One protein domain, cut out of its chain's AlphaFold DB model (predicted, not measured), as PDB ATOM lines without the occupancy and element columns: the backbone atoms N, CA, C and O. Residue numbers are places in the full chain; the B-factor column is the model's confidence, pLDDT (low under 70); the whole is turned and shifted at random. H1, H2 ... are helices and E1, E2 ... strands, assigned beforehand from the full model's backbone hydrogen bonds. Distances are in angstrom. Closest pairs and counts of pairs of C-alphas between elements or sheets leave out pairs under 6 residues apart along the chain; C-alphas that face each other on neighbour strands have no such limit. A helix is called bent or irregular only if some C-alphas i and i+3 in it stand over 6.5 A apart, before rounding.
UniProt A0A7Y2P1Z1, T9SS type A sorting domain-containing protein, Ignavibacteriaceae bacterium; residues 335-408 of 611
ATOM      1  N   HIS A 335      22.148  43.463 -24.258       93.75
ATOM      2  CA  HIS A 335      22.905  44.616 -24.742       93.75
ATOM      3  C   HIS A 335      23.628  44.391 -26.082       93.75
ATOM      4  O   HIS A 335      24.491  43.532 -26.194       93.75
ATOM      5  N   ASP A 336      23.396  45.247 -27.074       91.62
ATOM      6  CA  ASP A 336      24.172  45.286 -28.314       91.62
ATOM      7  C   ASP A 336      25.038  46.545 -28.395       91.62
ATOM      8  O   ASP A 336      24.582  47.634 -28.743       91.62
ATOM      9  N   VAL A 337      26.328  46.377 -28.111       88.31
ATOM     10  CA  VAL A 337      27.332  47.454 -28.125       88.31
ATOM     11  C   VAL A 337      27.579  48.066 -29.511       88.31
ATOM     12  O   VAL A 337      28.275  49.079 -29.614       88.31
ATOM     13  N   HIS A 338      27.038  47.462 -30.571       88.00
ATOM     14  CA  HIS A 338      27.152  47.954 -31.939       88.00
ATOM     15  C   HIS A 338      25.929  48.741 -32.397       88.00
ATOM     16  O   HIS A 338      25.999  49.358 -33.461       88.00
ATOM     17  N   ASN A 339      24.843  48.751 -31.622       87.44
ATOM     18  CA  ASN A 339      23.637  49.480 -31.979       87.44
ATOM     19  C   ASN A 339      23.715  50.967 -31.583       87.44
ATOM     20  O   ASN A 339      24.655  51.428 -30.933       87.44
ATOM     21  N   THR A 340      22.732  51.742 -32.033       86.94
ATOM     22  CA  THR A 340      22.606  53.177 -31.724       86.94
ATOM     23  C   THR A 340      21.696  53.457 -30.533       86.94
ATOM     24  O   THR A 340      21.490  54.621 -30.184       86.94
ATOM     25  N   GLU A 341      21.130  52.418 -29.925       86.94
ATOM     26  CA  GLU A 341      20.148  52.576 -28.869       86.94
ATOM     27  C   GLU A 341      20.780  53.031 -27.565       86.94
ATOM     28  O   GLU A 341      21.914  52.710 -27.190       86.94
ATOM     29  N   LYS A 342      19.994  53.802 -26.819       81.62
ATOM     30  CA  LYS A 342      20.403  54.276 -25.505       81.62
ATOM     31  C   LYS A 342      20.664  53.078 -24.588       81.62
ATOM     32  O   LYS A 342      19.873  52.145 -24.524       81.62
ATOM     33  N   HIS A 343      21.773  53.131 -23.846       85.25
ATOM     34  CA  HIS A 343      22.242  52.032 -22.987       85.25
ATOM     35  C   HIS A 343      22.520  50.719 -23.737       85.25
ATOM     36  O   HIS A 343      22.649  49.678 -23.095       85.25
ATOM     37  N   HIS A 344      22.643  50.781 -25.067       90.44
ATOM     38  CA  HIS A 344      22.882  49.632 -25.927       90.44
ATOM     39  C   HIS A 344      21.827  48.539 -25.759       90.44
ATOM     40  O   HIS A 344      22.153  47.374 -25.889       90.44
ATOM     41  N   ILE A 345      20.583  48.865 -25.404       92.69
ATOM     42  CA  ILE A 345      19.542  47.843 -25.224       92.69
ATOM     43  C   ILE A 345      19.263  47.163 -26.566       92.69
ATOM     44  O   ILE A 345      19.138  47.853 -27.578       92.69
ATOM     45  N   ARG A 346      19.179  45.827 -26.592       93.00
ATOM     46  CA  ARG A 346      18.805  45.098 -27.812       93.00
ATOM     47  C   ARG A 346      17.388  45.449 -28.249       93.00
ATOM     48  O   ARG A 346      16.466  45.506 -27.432       93.00
ATOM     49  N   THR A 347      17.233  45.625 -29.554       94.38
ATOM     50  CA  THR A 347      15.955  45.913 -30.217       94.38
ATOM     51  C   THR A 347      15.358  44.710 -30.925       94.38
ATOM     52  O   THR A 347      14.257  44.796 -31.463       94.38
ATOM     53  N   GLU A 348      16.075  43.592 -30.947       94.62
ATOM     54  CA  GLU A 348      15.588  42.333 -31.481       94.62
ATOM     55  C   GLU A 348      16.272  41.143 -30.802       94.62
ATOM     56  O   GLU A 348      17.449  41.209 -30.429       94.62
ATOM     57  N   ILE A 349      15.513  40.060 -30.642       94.62
ATOM     58  CA  ILE A 349      15.975  38.766 -30.135       94.62
ATOM     59  C   ILE A 349      15.431  37.673 -31.061       94.62
ATOM     60  O   ILE A 349      14.249  37.667 -31.409       94.62
ATOM     61  N   GLU A 350      16.309  36.761 -31.475       93.44
ATOM     62  CA  GLU A 350      15.940  35.556 -32.218       93.44
ATOM     63  C   GLU A 350      15.556  34.442 -31.240       93.44
ATOM     64  O   GLU A 350      16.303  34.123 -30.319       93.44
ATOM     65  N   GLU A 351      14.386  33.855 -31.454       93.38
ATOM     66  CA  GLU A 351      13.796  32.787 -30.653       93.38
ATOM     67  C   GLU A 351      13.194  31.710 -31.569       93.38
ATOM     68  O   GLU A 351      13.234  31.809 -32.797       93.38
ATOM     69  N   GLU A 352      12.601  30.674 -30.978       93.19
ATOM     70  CA  GLU A 352      11.792  29.684 -31.693       93.19
ATOM     71  C   GLU A 352      10.310  29.800 -31.309       93.19
ATOM     72  O   GLU A 352       9.967  30.046 -30.148       93.19
ATOM     73  N   ASP A 353       9.427  29.613 -32.293       90.19
ATOM     74  CA  ASP A 353       7.986  29.493 -32.074       90.19
ATOM     75  C   ASP A 353       7.612  28.135 -31.442       90.19
ATOM     76  O   ASP A 353       8.442  27.240 -31.255       90.19
ATOM     77  N   SER A 354       6.329  27.943 -31.130       86.56
ATOM     78  CA  SER A 354       5.817  26.694 -30.543       86.56
ATOM     79  C   SER A 354       6.001  25.438 -31.415       86.56
ATOM     80  O   SER A 354       5.811  24.315 -30.935       86.56
ATOM     81  N   LEU A 355       6.363  25.600 -32.689       90.56
ATOM     82  CA  LEU A 355       6.622  24.536 -33.658       90.56
ATOM     83  C   LEU A 355       8.125  24.340 -33.933       90.56
ATOM     84  O   LEU A 355       8.473  23.463 -34.730       90.56
ATOM     85  N   GLY A 356       9.000  25.118 -33.286       90.69
ATOM     86  CA  GLY A 356      10.448  25.099 -33.488       90.69
ATOM     87  C   GLY A 356      10.914  25.852 -34.740       90.69
ATOM     88  O   GLY A 356      12.007  25.586 -35.237       90.69
ATOM     89  N   ASN A 357      10.089  26.735 -35.315       94.12
ATOM     90  CA  ASN A 357      10.529  27.598 -36.411       94.12
ATOM     91  C   ASN A 357      11.195  28.865 -35.860       94.12
ATOM     92  O   ASN A 357      10.740  29.382 -34.839       94.12
ATOM     93  N   PRO A 358      12.193  29.430 -36.567       95.88
ATOM     94  CA  PRO A 358      12.782  30.710 -36.193       95.88
ATOM     95  C   PRO A 358      11.733  31.825 -36.108       95.88
ATOM     96  O   PRO A 358      10.934  32.015 -37.029       95.88
ATOM     97  N   LEU A 359      11.786  32.584 -35.021       96.06
ATOM     98  CA  LEU A 359      10.907  33.693 -34.690       96.06
ATOM     99  C   LEU A 359      11.764  34.894 -34.287       96.06
ATOM    100  O   LEU A 359      12.517  34.830 -33.321       96.06
ATOM    101  N   LEU A 360      11.640  36.005 -35.008       97.19
ATOM    102  CA  LEU A 360      12.285  37.258 -34.627       97.19
ATOM    103  C   LEU A 360      11.315  38.077 -33.772       97.19
ATOM    104  O   LEU A 360      10.211  38.388 -34.221       97.19
ATOM    105  N   ILE A 361      11.731  38.440 -32.563       97.50
ATOM    106  CA  ILE A 361      10.970  39.299 -31.657       97.50
ATOM    107  C   ILE A 361      11.625  40.675 -31.663       97.50
ATOM    108  O   ILE A 361      12.760  40.811 -31.216       97.50
ATOM    109  N   THR A 362      10.923  41.705 -32.140       97.12
ATOM    110  CA  THR A 362      11.341  43.096 -31.914       97.12
ATOM    111  C   THR A 362      11.140  43.437 -30.440       97.12
ATOM    112  O   THR A 362      10.054  43.230 -29.898       97.12
ATOM    113  N   THR A 363      12.185  43.941 -29.791       96.06
ATOM    114  CA  THR A 363      12.215  44.174 -28.350       96.06
ATOM    115  C   THR A 363      12.347  45.646 -27.995       96.06
ATOM    116  O   THR A 363      13.088  46.404 -28.609       96.06
ATOM    117  N   GLU A 364      11.676  46.039 -26.921       95.19
ATOM    118  CA  GLU A 364      11.845  47.313 -26.240       95.19
ATOM    119  C   GLU A 364      11.764  47.083 -24.725       95.19
ATOM    120  O   GLU A 364      11.024  46.227 -24.228       95.19
ATOM    121  N   ASN A 365      12.531  47.863 -23.963       93.31
ATOM    122  CA  ASN A 365      12.469  47.817 -22.502       93.31
ATOM    123  C   ASN A 365      11.130  48.351 -21.965       93.31
ATOM    124  O   ASN A 365      10.626  47.864 -20.955       93.31
ATOM    125  N   ASP A 366      10.572  49.367 -22.621       92.75
ATOM    126  CA  ASP A 366       9.469  50.161 -22.074       92.75
ATOM    127  C   ASP A 366       8.091  49.513 -22.272       92.75
ATOM    128  O   ASP A 366       7.160  49.878 -21.561       92.75
ATOM    129  N   ASN A 367       7.990  48.492 -23.128       95.00
ATOM    130  CA  ASN A 367       6.774  47.704 -23.362       95.00
ATOM    131  C   ASN A 367       6.895  46.236 -22.883       95.00
ATOM    132  O   ASN A 367       6.017  45.406 -23.123       95.00
ATOM    133  N   ASN A 368       7.977  45.914 -22.165       97.31
ATOM    134  CA  ASN A 368       8.319  44.597 -21.612       97.31
ATOM    135  C   ASN A 368       8.674  43.487 -22.615       97.31
ATOM    136  O   ASN A 368       9.034  42.397 -22.164       97.31
ATOM    137  N   THR A 369       8.635  43.721 -23.929       97.69
ATOM    138  CA  THR A 369       8.992  42.697 -24.933       97.69
ATOM    139  C   THR A 369      10.437  42.214 -24.788       97.69
ATOM    140  O   THR A 369      10.678  41.024 -24.957       97.69
ATOM    141  N   LEU A 370      11.372  43.071 -24.351       96.75
ATOM    142  CA  LEU A 370      12.750  42.658 -24.039       96.75
ATOM    143  C   LEU A 370      12.810  41.537 -22.990       96.75
ATOM    144  O   LEU A 370      13.556  40.578 -23.142       96.75
ATOM    145  N   CYS A 371      12.022  41.644 -21.918       96.56
ATOM    146  CA  CYS A 371      11.985  40.620 -20.877       96.56
ATOM    147  C   CYS A 371      11.134  39.422 -21.315       96.56
ATOM    148  O   CYS A 371      11.507  38.270 -21.092       96.56
ATOM    149  N   LEU A 372       9.980  39.690 -21.930       97.62
ATOM    150  CA  LEU A 372       9.028  38.661 -22.334       97.62
ATOM    151  C   LEU A 372       9.549  37.781 -23.472       97.62
ATOM    152  O   LEU A 372       9.094  36.649 -23.558       97.62
ATOM    153  N   ALA A 373      10.522  38.229 -24.272       96.62
ATOM    154  CA  ALA A 373      11.158  37.401 -25.299       96.62
ATOM    155  C   ALA A 373      11.614  36.034 -24.748       96.62
ATOM    156  O   ALA A 373      11.332  35.000 -25.351       96.62
ATOM    157  N   CYS A 374      12.200  36.023 -23.544       93.31
ATOM    158  CA  CYS A 374      12.638  34.792 -22.881       93.31
ATOM    159  C   CYS A 374      11.690  34.334 -21.760       93.31
ATOM    160  O   CYS A 374      11.590  33.139 -21.483       93.31
ATOM    161  N   HIS A 375      11.018  35.267 -21.074       94.19
ATOM    162  CA  HIS A 375      10.170  34.946 -19.920       94.19
ATOM    163  C   HIS A 375       8.753  34.490 -20.285       94.19
ATOM    164  O   HIS A 375       8.117  33.833 -19.461       94.19
ATOM    165  N   ALA A 376       8.260  34.796 -21.490       96.44
ATOM    166  CA  ALA A 376       7.049  34.174 -22.017       96.44
ATOM    167  C   ALA A 376       7.185  32.645 -21.990       96.44
ATOM    168  O   ALA A 376       8.296  32.113 -21.992       96.44
ATOM    169  N   THR A 377       6.057  31.941 -21.914       93.81
ATOM    170  CA  THR A 377       5.972  30.477 -21.772       93.81
ATOM    171  C   THR A 377       6.580  29.897 -20.484       93.81
ATOM    172  O   THR A 377       6.734  28.681 -20.386       93.81
ATOM    173  N   HIS A 378       6.889  30.720 -19.475       90.94
ATOM    174  CA  HIS A 378       7.464  30.268 -18.204       90.94
ATOM    175  C   HIS A 378       6.830  30.953 -16.986       90.94
ATOM    176  O   HIS A 378       6.529  32.145 -17.014       90.94
ATOM    177  N   GLY A 379       6.700  30.211 -15.879       90.19
ATOM    178  CA  GLY A 379       6.225  30.743 -14.595       90.19
ATOM    179  C   GLY A 379       4.877  31.458 -14.724       90.19
ATOM    180  O   GLY A 379       3.971  30.956 -15.379       90.19
ATOM    181  N   ASP A 380       4.775  32.662 -14.159       89.38
ATOM    182  CA  ASP A 380       3.556  33.488 -14.218       89.38
ATOM    183  C   ASP A 380       3.162  33.912 -15.650       89.38
ATOM    184  O   ASP A 380       2.039  34.362 -15.879       89.38
ATOM    185  N   PHE A 381       4.061  33.751 -16.626       96.00
ATOM    186  CA  PHE A 381       3.849  34.081 -18.036       96.00
ATOM    187  C   PHE A 381       3.725  32.837 -18.928       96.00
ATOM    188  O   PHE A 381       3.823  32.951 -20.150       96.00
ATOM    189  N   GLU A 382       3.492  31.649 -18.354       94.88
ATOM    190  CA  GLU A 382       3.370  30.387 -19.106       94.88
ATOM    191  C   GLU A 382       2.305  30.419 -20.211       94.88
ATOM    192  O   GLU A 382       2.424  29.729 -21.222       94.88
ATOM    193  N   SER A 383       1.286  31.259 -20.035       93.81
ATOM    194  CA  SER A 383       0.172  31.431 -20.962       93.81
ATOM    195  C   SER A 383       0.425  32.457 -22.067       93.81
ATOM    196  O   SER A 383      -0.429  32.596 -22.939       93.81
ATOM    197  N   ILE A 384       1.565  33.159 -22.059       96.62
ATOM    198  CA  ILE A 384       1.975  34.066 -23.138       96.62
ATOM    199  C   ILE A 384       2.809  33.258 -24.144       96.62
ATOM    200  O   ILE A 384       3.930  32.878 -23.807       96.62
ATOM    201  N   PRO A 385       2.325  32.996 -25.373       96.31
ATOM    202  CA  PRO A 385       3.139  32.431 -26.444       96.31
ATOM    203  C   PRO A 385       4.168  33.455 -26.939       96.31
ATOM    204  O   PRO A 385       3.880  34.655 -26.990       96.31
ATOM    205  N   LYS A 386       5.348  33.002 -27.372       96.75
ATOM    206  CA  LYS A 386       6.380  33.895 -27.932       96.75
ATOM    207  C   LYS A 386       5.898  34.617 -29.193       96.75
ATOM    208  O   LYS A 386       6.267  35.761 -29.432       96.75
ATOM    209  N   GLU A 387       5.003  33.994 -29.951       97.06
ATOM    210  CA  GLU A 387       4.361  34.563 -31.135       97.06
ATOM    211  C   GLU A 387       3.533  35.812 -30.799       97.06
ATOM    212  O   GLU A 387       3.477  36.747 -31.593       97.06
ATOM    213  N   TRP A 388       2.920  35.864 -29.609       97.75
ATOM    214  CA  TRP A 388       2.223  37.069 -29.150       97.75
ATOM    215  C   TRP A 388       3.196  38.194 -28.833       97.75
ATOM    216  O   TRP A 388       2.890  39.347 -29.115       97.75
ATOM    217  N   VAL A 389       4.356  37.871 -28.258       98.00
ATOM    218  CA  VAL A 389       5.405  38.861 -27.982       98.00
ATOM    219  C   VAL A 389       5.976  39.403 -29.294       98.00
ATOM    220  O   VAL A 389       6.148  40.611 -29.424       98.00
ATOM    221  N   ALA A 390       6.198  38.537 -30.289       97.38
ATOM    222  CA  ALA A 390       6.635  38.936 -31.627       97.38
ATOM    223  C   ALA A 390       5.614  39.840 -32.342       97.38
ATOM    224  O   ALA A 390       5.995  40.794 -33.014       97.38
ATOM    225  N   ASP A 391       4.315  39.571 -32.172       97.19
ATOM    226  CA  ASP A 391       3.211  40.402 -32.672       97.19
ATOM    227  C   ASP A 391       2.582  41.244 -31.546       97.19
ATOM    228  O   ASP A 391       1.362  41.255 -31.334       97.19
ATOM    229  N   TYR A 392       3.440  41.933 -30.785       97.12
ATOM    230  CA  TYR A 392       3.066  42.665 -29.574       97.12
ATOM    231  C   TYR A 392       1.853  43.581 -29.775       97.12
ATOM    232  O   TYR A 392       0.896  43.542 -29.001       97.12
ATOM    233  N   GLN A 393       1.853  44.374 -30.848       96.00
ATOM    234  CA  GLN A 393       0.847  45.412 -31.077       96.00
ATOM    235  C   GLN A 393      -0.581  44.858 -31.183       96.00
ATOM    236  O   GLN A 393      -1.529  45.524 -30.759       96.00
ATOM    237  N   ASN A 394      -0.744  43.650 -31.732       97.50
ATOM    238  CA  ASN A 394      -2.046  42.996 -31.861       97.50
ATOM    239  C   ASN A 394      -2.439  42.202 -30.608       97.50
ATOM    240  O   ASN A 394      -3.617  41.889 -30.433       97.50
ATOM    241  N   ASN A 395      -1.481  41.893 -29.730       97.50
ATOM    242  CA  ASN A 395      -1.681  41.049 -28.549       97.50
ATOM    243  C   ASN A 395      -1.531  41.807 -27.220       97.50
ATOM    244  O   ASN A 395      -1.628  41.199 -26.153       97.50
ATOM    245  N   ILE A 396      -1.361  43.135 -27.264       95.31
ATOM    246  CA  ILE A 396      -1.119  43.988 -26.093       95.31
ATOM    247  C   ILE A 396      -2.157  43.803 -24.983       95.31
ATOM    248  O   ILE A 396      -1.794  43.756 -23.815       95.31
ATOM    249  N   THR A 397      -3.441  43.644 -25.316       91.56
ATOM    250  CA  THR A 397      -4.494  43.445 -24.307       91.56
ATOM    251  C   THR A 397      -4.341  42.105 -23.593       91.56
ATOM    252  O   THR A 397      -4.442  42.050 -22.371       91.56
ATOM    253  N   ALA A 398      -4.059  41.029 -24.329       93.19
ATOM    254  CA  ALA A 398      -3.909  39.699 -23.744       93.19
ATOM    255  C   ALA A 398      -2.625  39.597 -22.903       93.19
ATOM    256  O   ALA A 398      -2.673  39.141 -21.760       93.19
ATOM    257  N   ILE A 399      -1.505  40.106 -23.429       96.38
ATOM    258  CA  ILE A 399      -0.238  40.236 -22.693       96.38
ATOM    259  C   ILE A 399      -0.452  41.095 -21.446       96.38
ATOM    260  O   ILE A 399      -0.087  40.695 -20.343       96.38
ATOM    261  N   GLY A 400      -1.083  42.256 -21.610       91.94
ATOM    262  CA  GLY A 400      -1.311  43.218 -20.545       91.94
ATOM    263  C   GLY A 400      -2.156  42.656 -19.412       91.94
ATOM    264  O   GLY A 400      -1.811  42.873 -18.254       91.94
ATOM    265  N   ASN A 401      -3.189  41.865 -19.709       88.38
ATOM    266  CA  ASN A 401      -3.980  41.183 -18.683       88.38
ATOM    267  C   ASN A 401      -3.103  40.248 -17.836       88.38
ATOM    268  O   ASN A 401      -3.137  40.322 -16.611       88.38
ATOM    269  N   ILE A 402      -2.261  39.427 -18.469       91.62
ATOM    270  CA  ILE A 402      -1.392  38.472 -17.763       91.62
ATOM    271  C   ILE A 402      -0.311  39.195 -16.953       91.62
ATOM    272  O   ILE A 402      -0.115  38.910 -15.772       91.62
ATOM    273  N   VAL A 403       0.347  40.193 -17.547       93.75
ATOM    274  CA  VAL A 403       1.358  40.993 -16.847       93.75
ATOM    275  C   VAL A 403       0.733  41.784 -15.691       93.75
ATOM    276  O   VAL A 403       1.356  41.912 -14.635       93.75
ATOM    277  N   SER A 404      -0.504  42.263 -15.831       88.56
ATOM    278  CA  SER A 404      -1.229  42.934 -14.742       88.56
ATOM    279  C   SER A 404      -1.477  41.999 -13.560       88.56
ATOM    280  O   SER A 404      -1.346  42.434 -12.421       88.56
ATOM    281  N   MET A 405      -1.765  40.714 -13.800       84.19
ATOM    282  CA  MET A 405      -1.936  39.729 -12.720       84.19
ATOM    283  C   MET A 405      -0.639  39.495 -11.940       84.19
ATOM    284  O   MET A 405      -0.660  39.431 -10.713       84.19
ATOM    285  N   HIS A 406       0.494  39.401 -12.641       88.88
ATOM    286  CA  HIS A 406       1.804  39.253 -12.006       88.88
ATOM    287  C   HIS A 406       2.185  40.513 -11.211       88.88
ATOM    288  O   HIS A 406       2.509  40.469 -10.024       88.88
ATOM    289  N   THR A 407       2.110  41.669 -11.868       86.94
ATOM    290  CA  THR A 407       2.580  42.951 -11.315       86.94
ATOM    291  C   THR A 407       1.591  43.608 -10.373       86.94
ATOM    292  O   THR A 407       1.964  44.547  -9.666       86.94
ATOM    293  N   ASN A 408       0.347  43.129 -10.351       81.75
ATOM    294  CA  ASN A 408      -0.709  43.656  -9.507       81.75
ATOM    295  C   ASN A 408      -1.000  45.145  -9.786       81.75
ATOM    296  O   ASN A 408      -1.379  45.888  -8.896       81.75
TER     297      ASN A 408
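Overview. This is residues 335 to 408 of the 611 residues of the protein "T9SS type A sorting domain-containing protein" of Ignavibacteriaceae bacterium (UniProt A0A7Y2P1Z1). A two-stranded hairpin, E1 and E2, has two short helices, H1 and H2, packed beside it, and a longer, kinked helix, H3, lies beyond H2, away from the strands. A leading stretch with no named element, residues 335 to 347, lies at the opposite end of the longest axis from H3. The printed part has 74 residues with two named strands and then three named helices, in the order E1, E2, H1, H2, H3, and its class is mixed, helices and strands. The sheet, in the order E1 - E2, is antiparallel. The whole is compact, with a radius of gyration of the C-alphas of 12.4 A and spans of 34 by 31 by 22 A.

Along the chain. Begin at His 335 and pass along residues 335 to 347 until you find C-alpha 348 at (15.588, 42.333, -31.481), where E1 begins; it runs over residues 348 to 352 for 13.2 A. After a tight link, E2 covers residues 358 to 362, also 13.2 A. A short link leads to H1, residues 369 to 375, 9.3 A long; find its C-alpha 369 at (8.992, 42.697, -24.933). H1 is neither bent nor irregular, but only just: C-alphas 371 and 374 are 6.2 A apart. Another short link leads to H2, residues 386 to 390, 6.3 A long. A tight link of one residue then leads to H3, residues 392 to 407, 18.3 A long, ending with C-alpha 407 at (2.580, 42.951, -11.315). H3 is irregular, with C-alphas 394 and 397 8.0 A apart, and has a kink of 49 degrees near residue 399.

Arrangement. Look first at the hairpin of E1 and E2, antiparallel at 151 degrees, where N 349 and O 361 are 2.9 A apart and N 351 and O 359 are 2.8 A apart, both within hydrogen-bond range. The closest C-alphas of E2 and H2 are those of Ile 361 and Ala 390, at 4.4 A. Those of E2 and H1 are Ile 361 and Ala 373, at 6.6 A. H1 and H2 touch, closest at the C-alphas of Thr 369 and Val 389, 6.1 A apart. H3 touches H2 with residues 394 to 399 alone, closest at the C-alphas of Asn 395 and Trp 388, 5.6 A apart. H1 and H3 are close but not clearly touching, with the C-alphas of Thr 369 and Tyr 392 7.5 A apart, at a steep tilt of 62 degrees, the same way. H3 is apart from E1 and from E2. In H2 every O i to N i+4 pair is within hydrogen-bond range; in H1 it is 2 of 3 and in H3 10 of 12.

Size, cuts and confidence. The two C-alphas farthest apart are those of His 338 and Asn 408, at 36.0 A. The printed part has no cut, and no link between named elements is long. The mean pLDDT of the printed part is 93.1, and no printed residue is under 70.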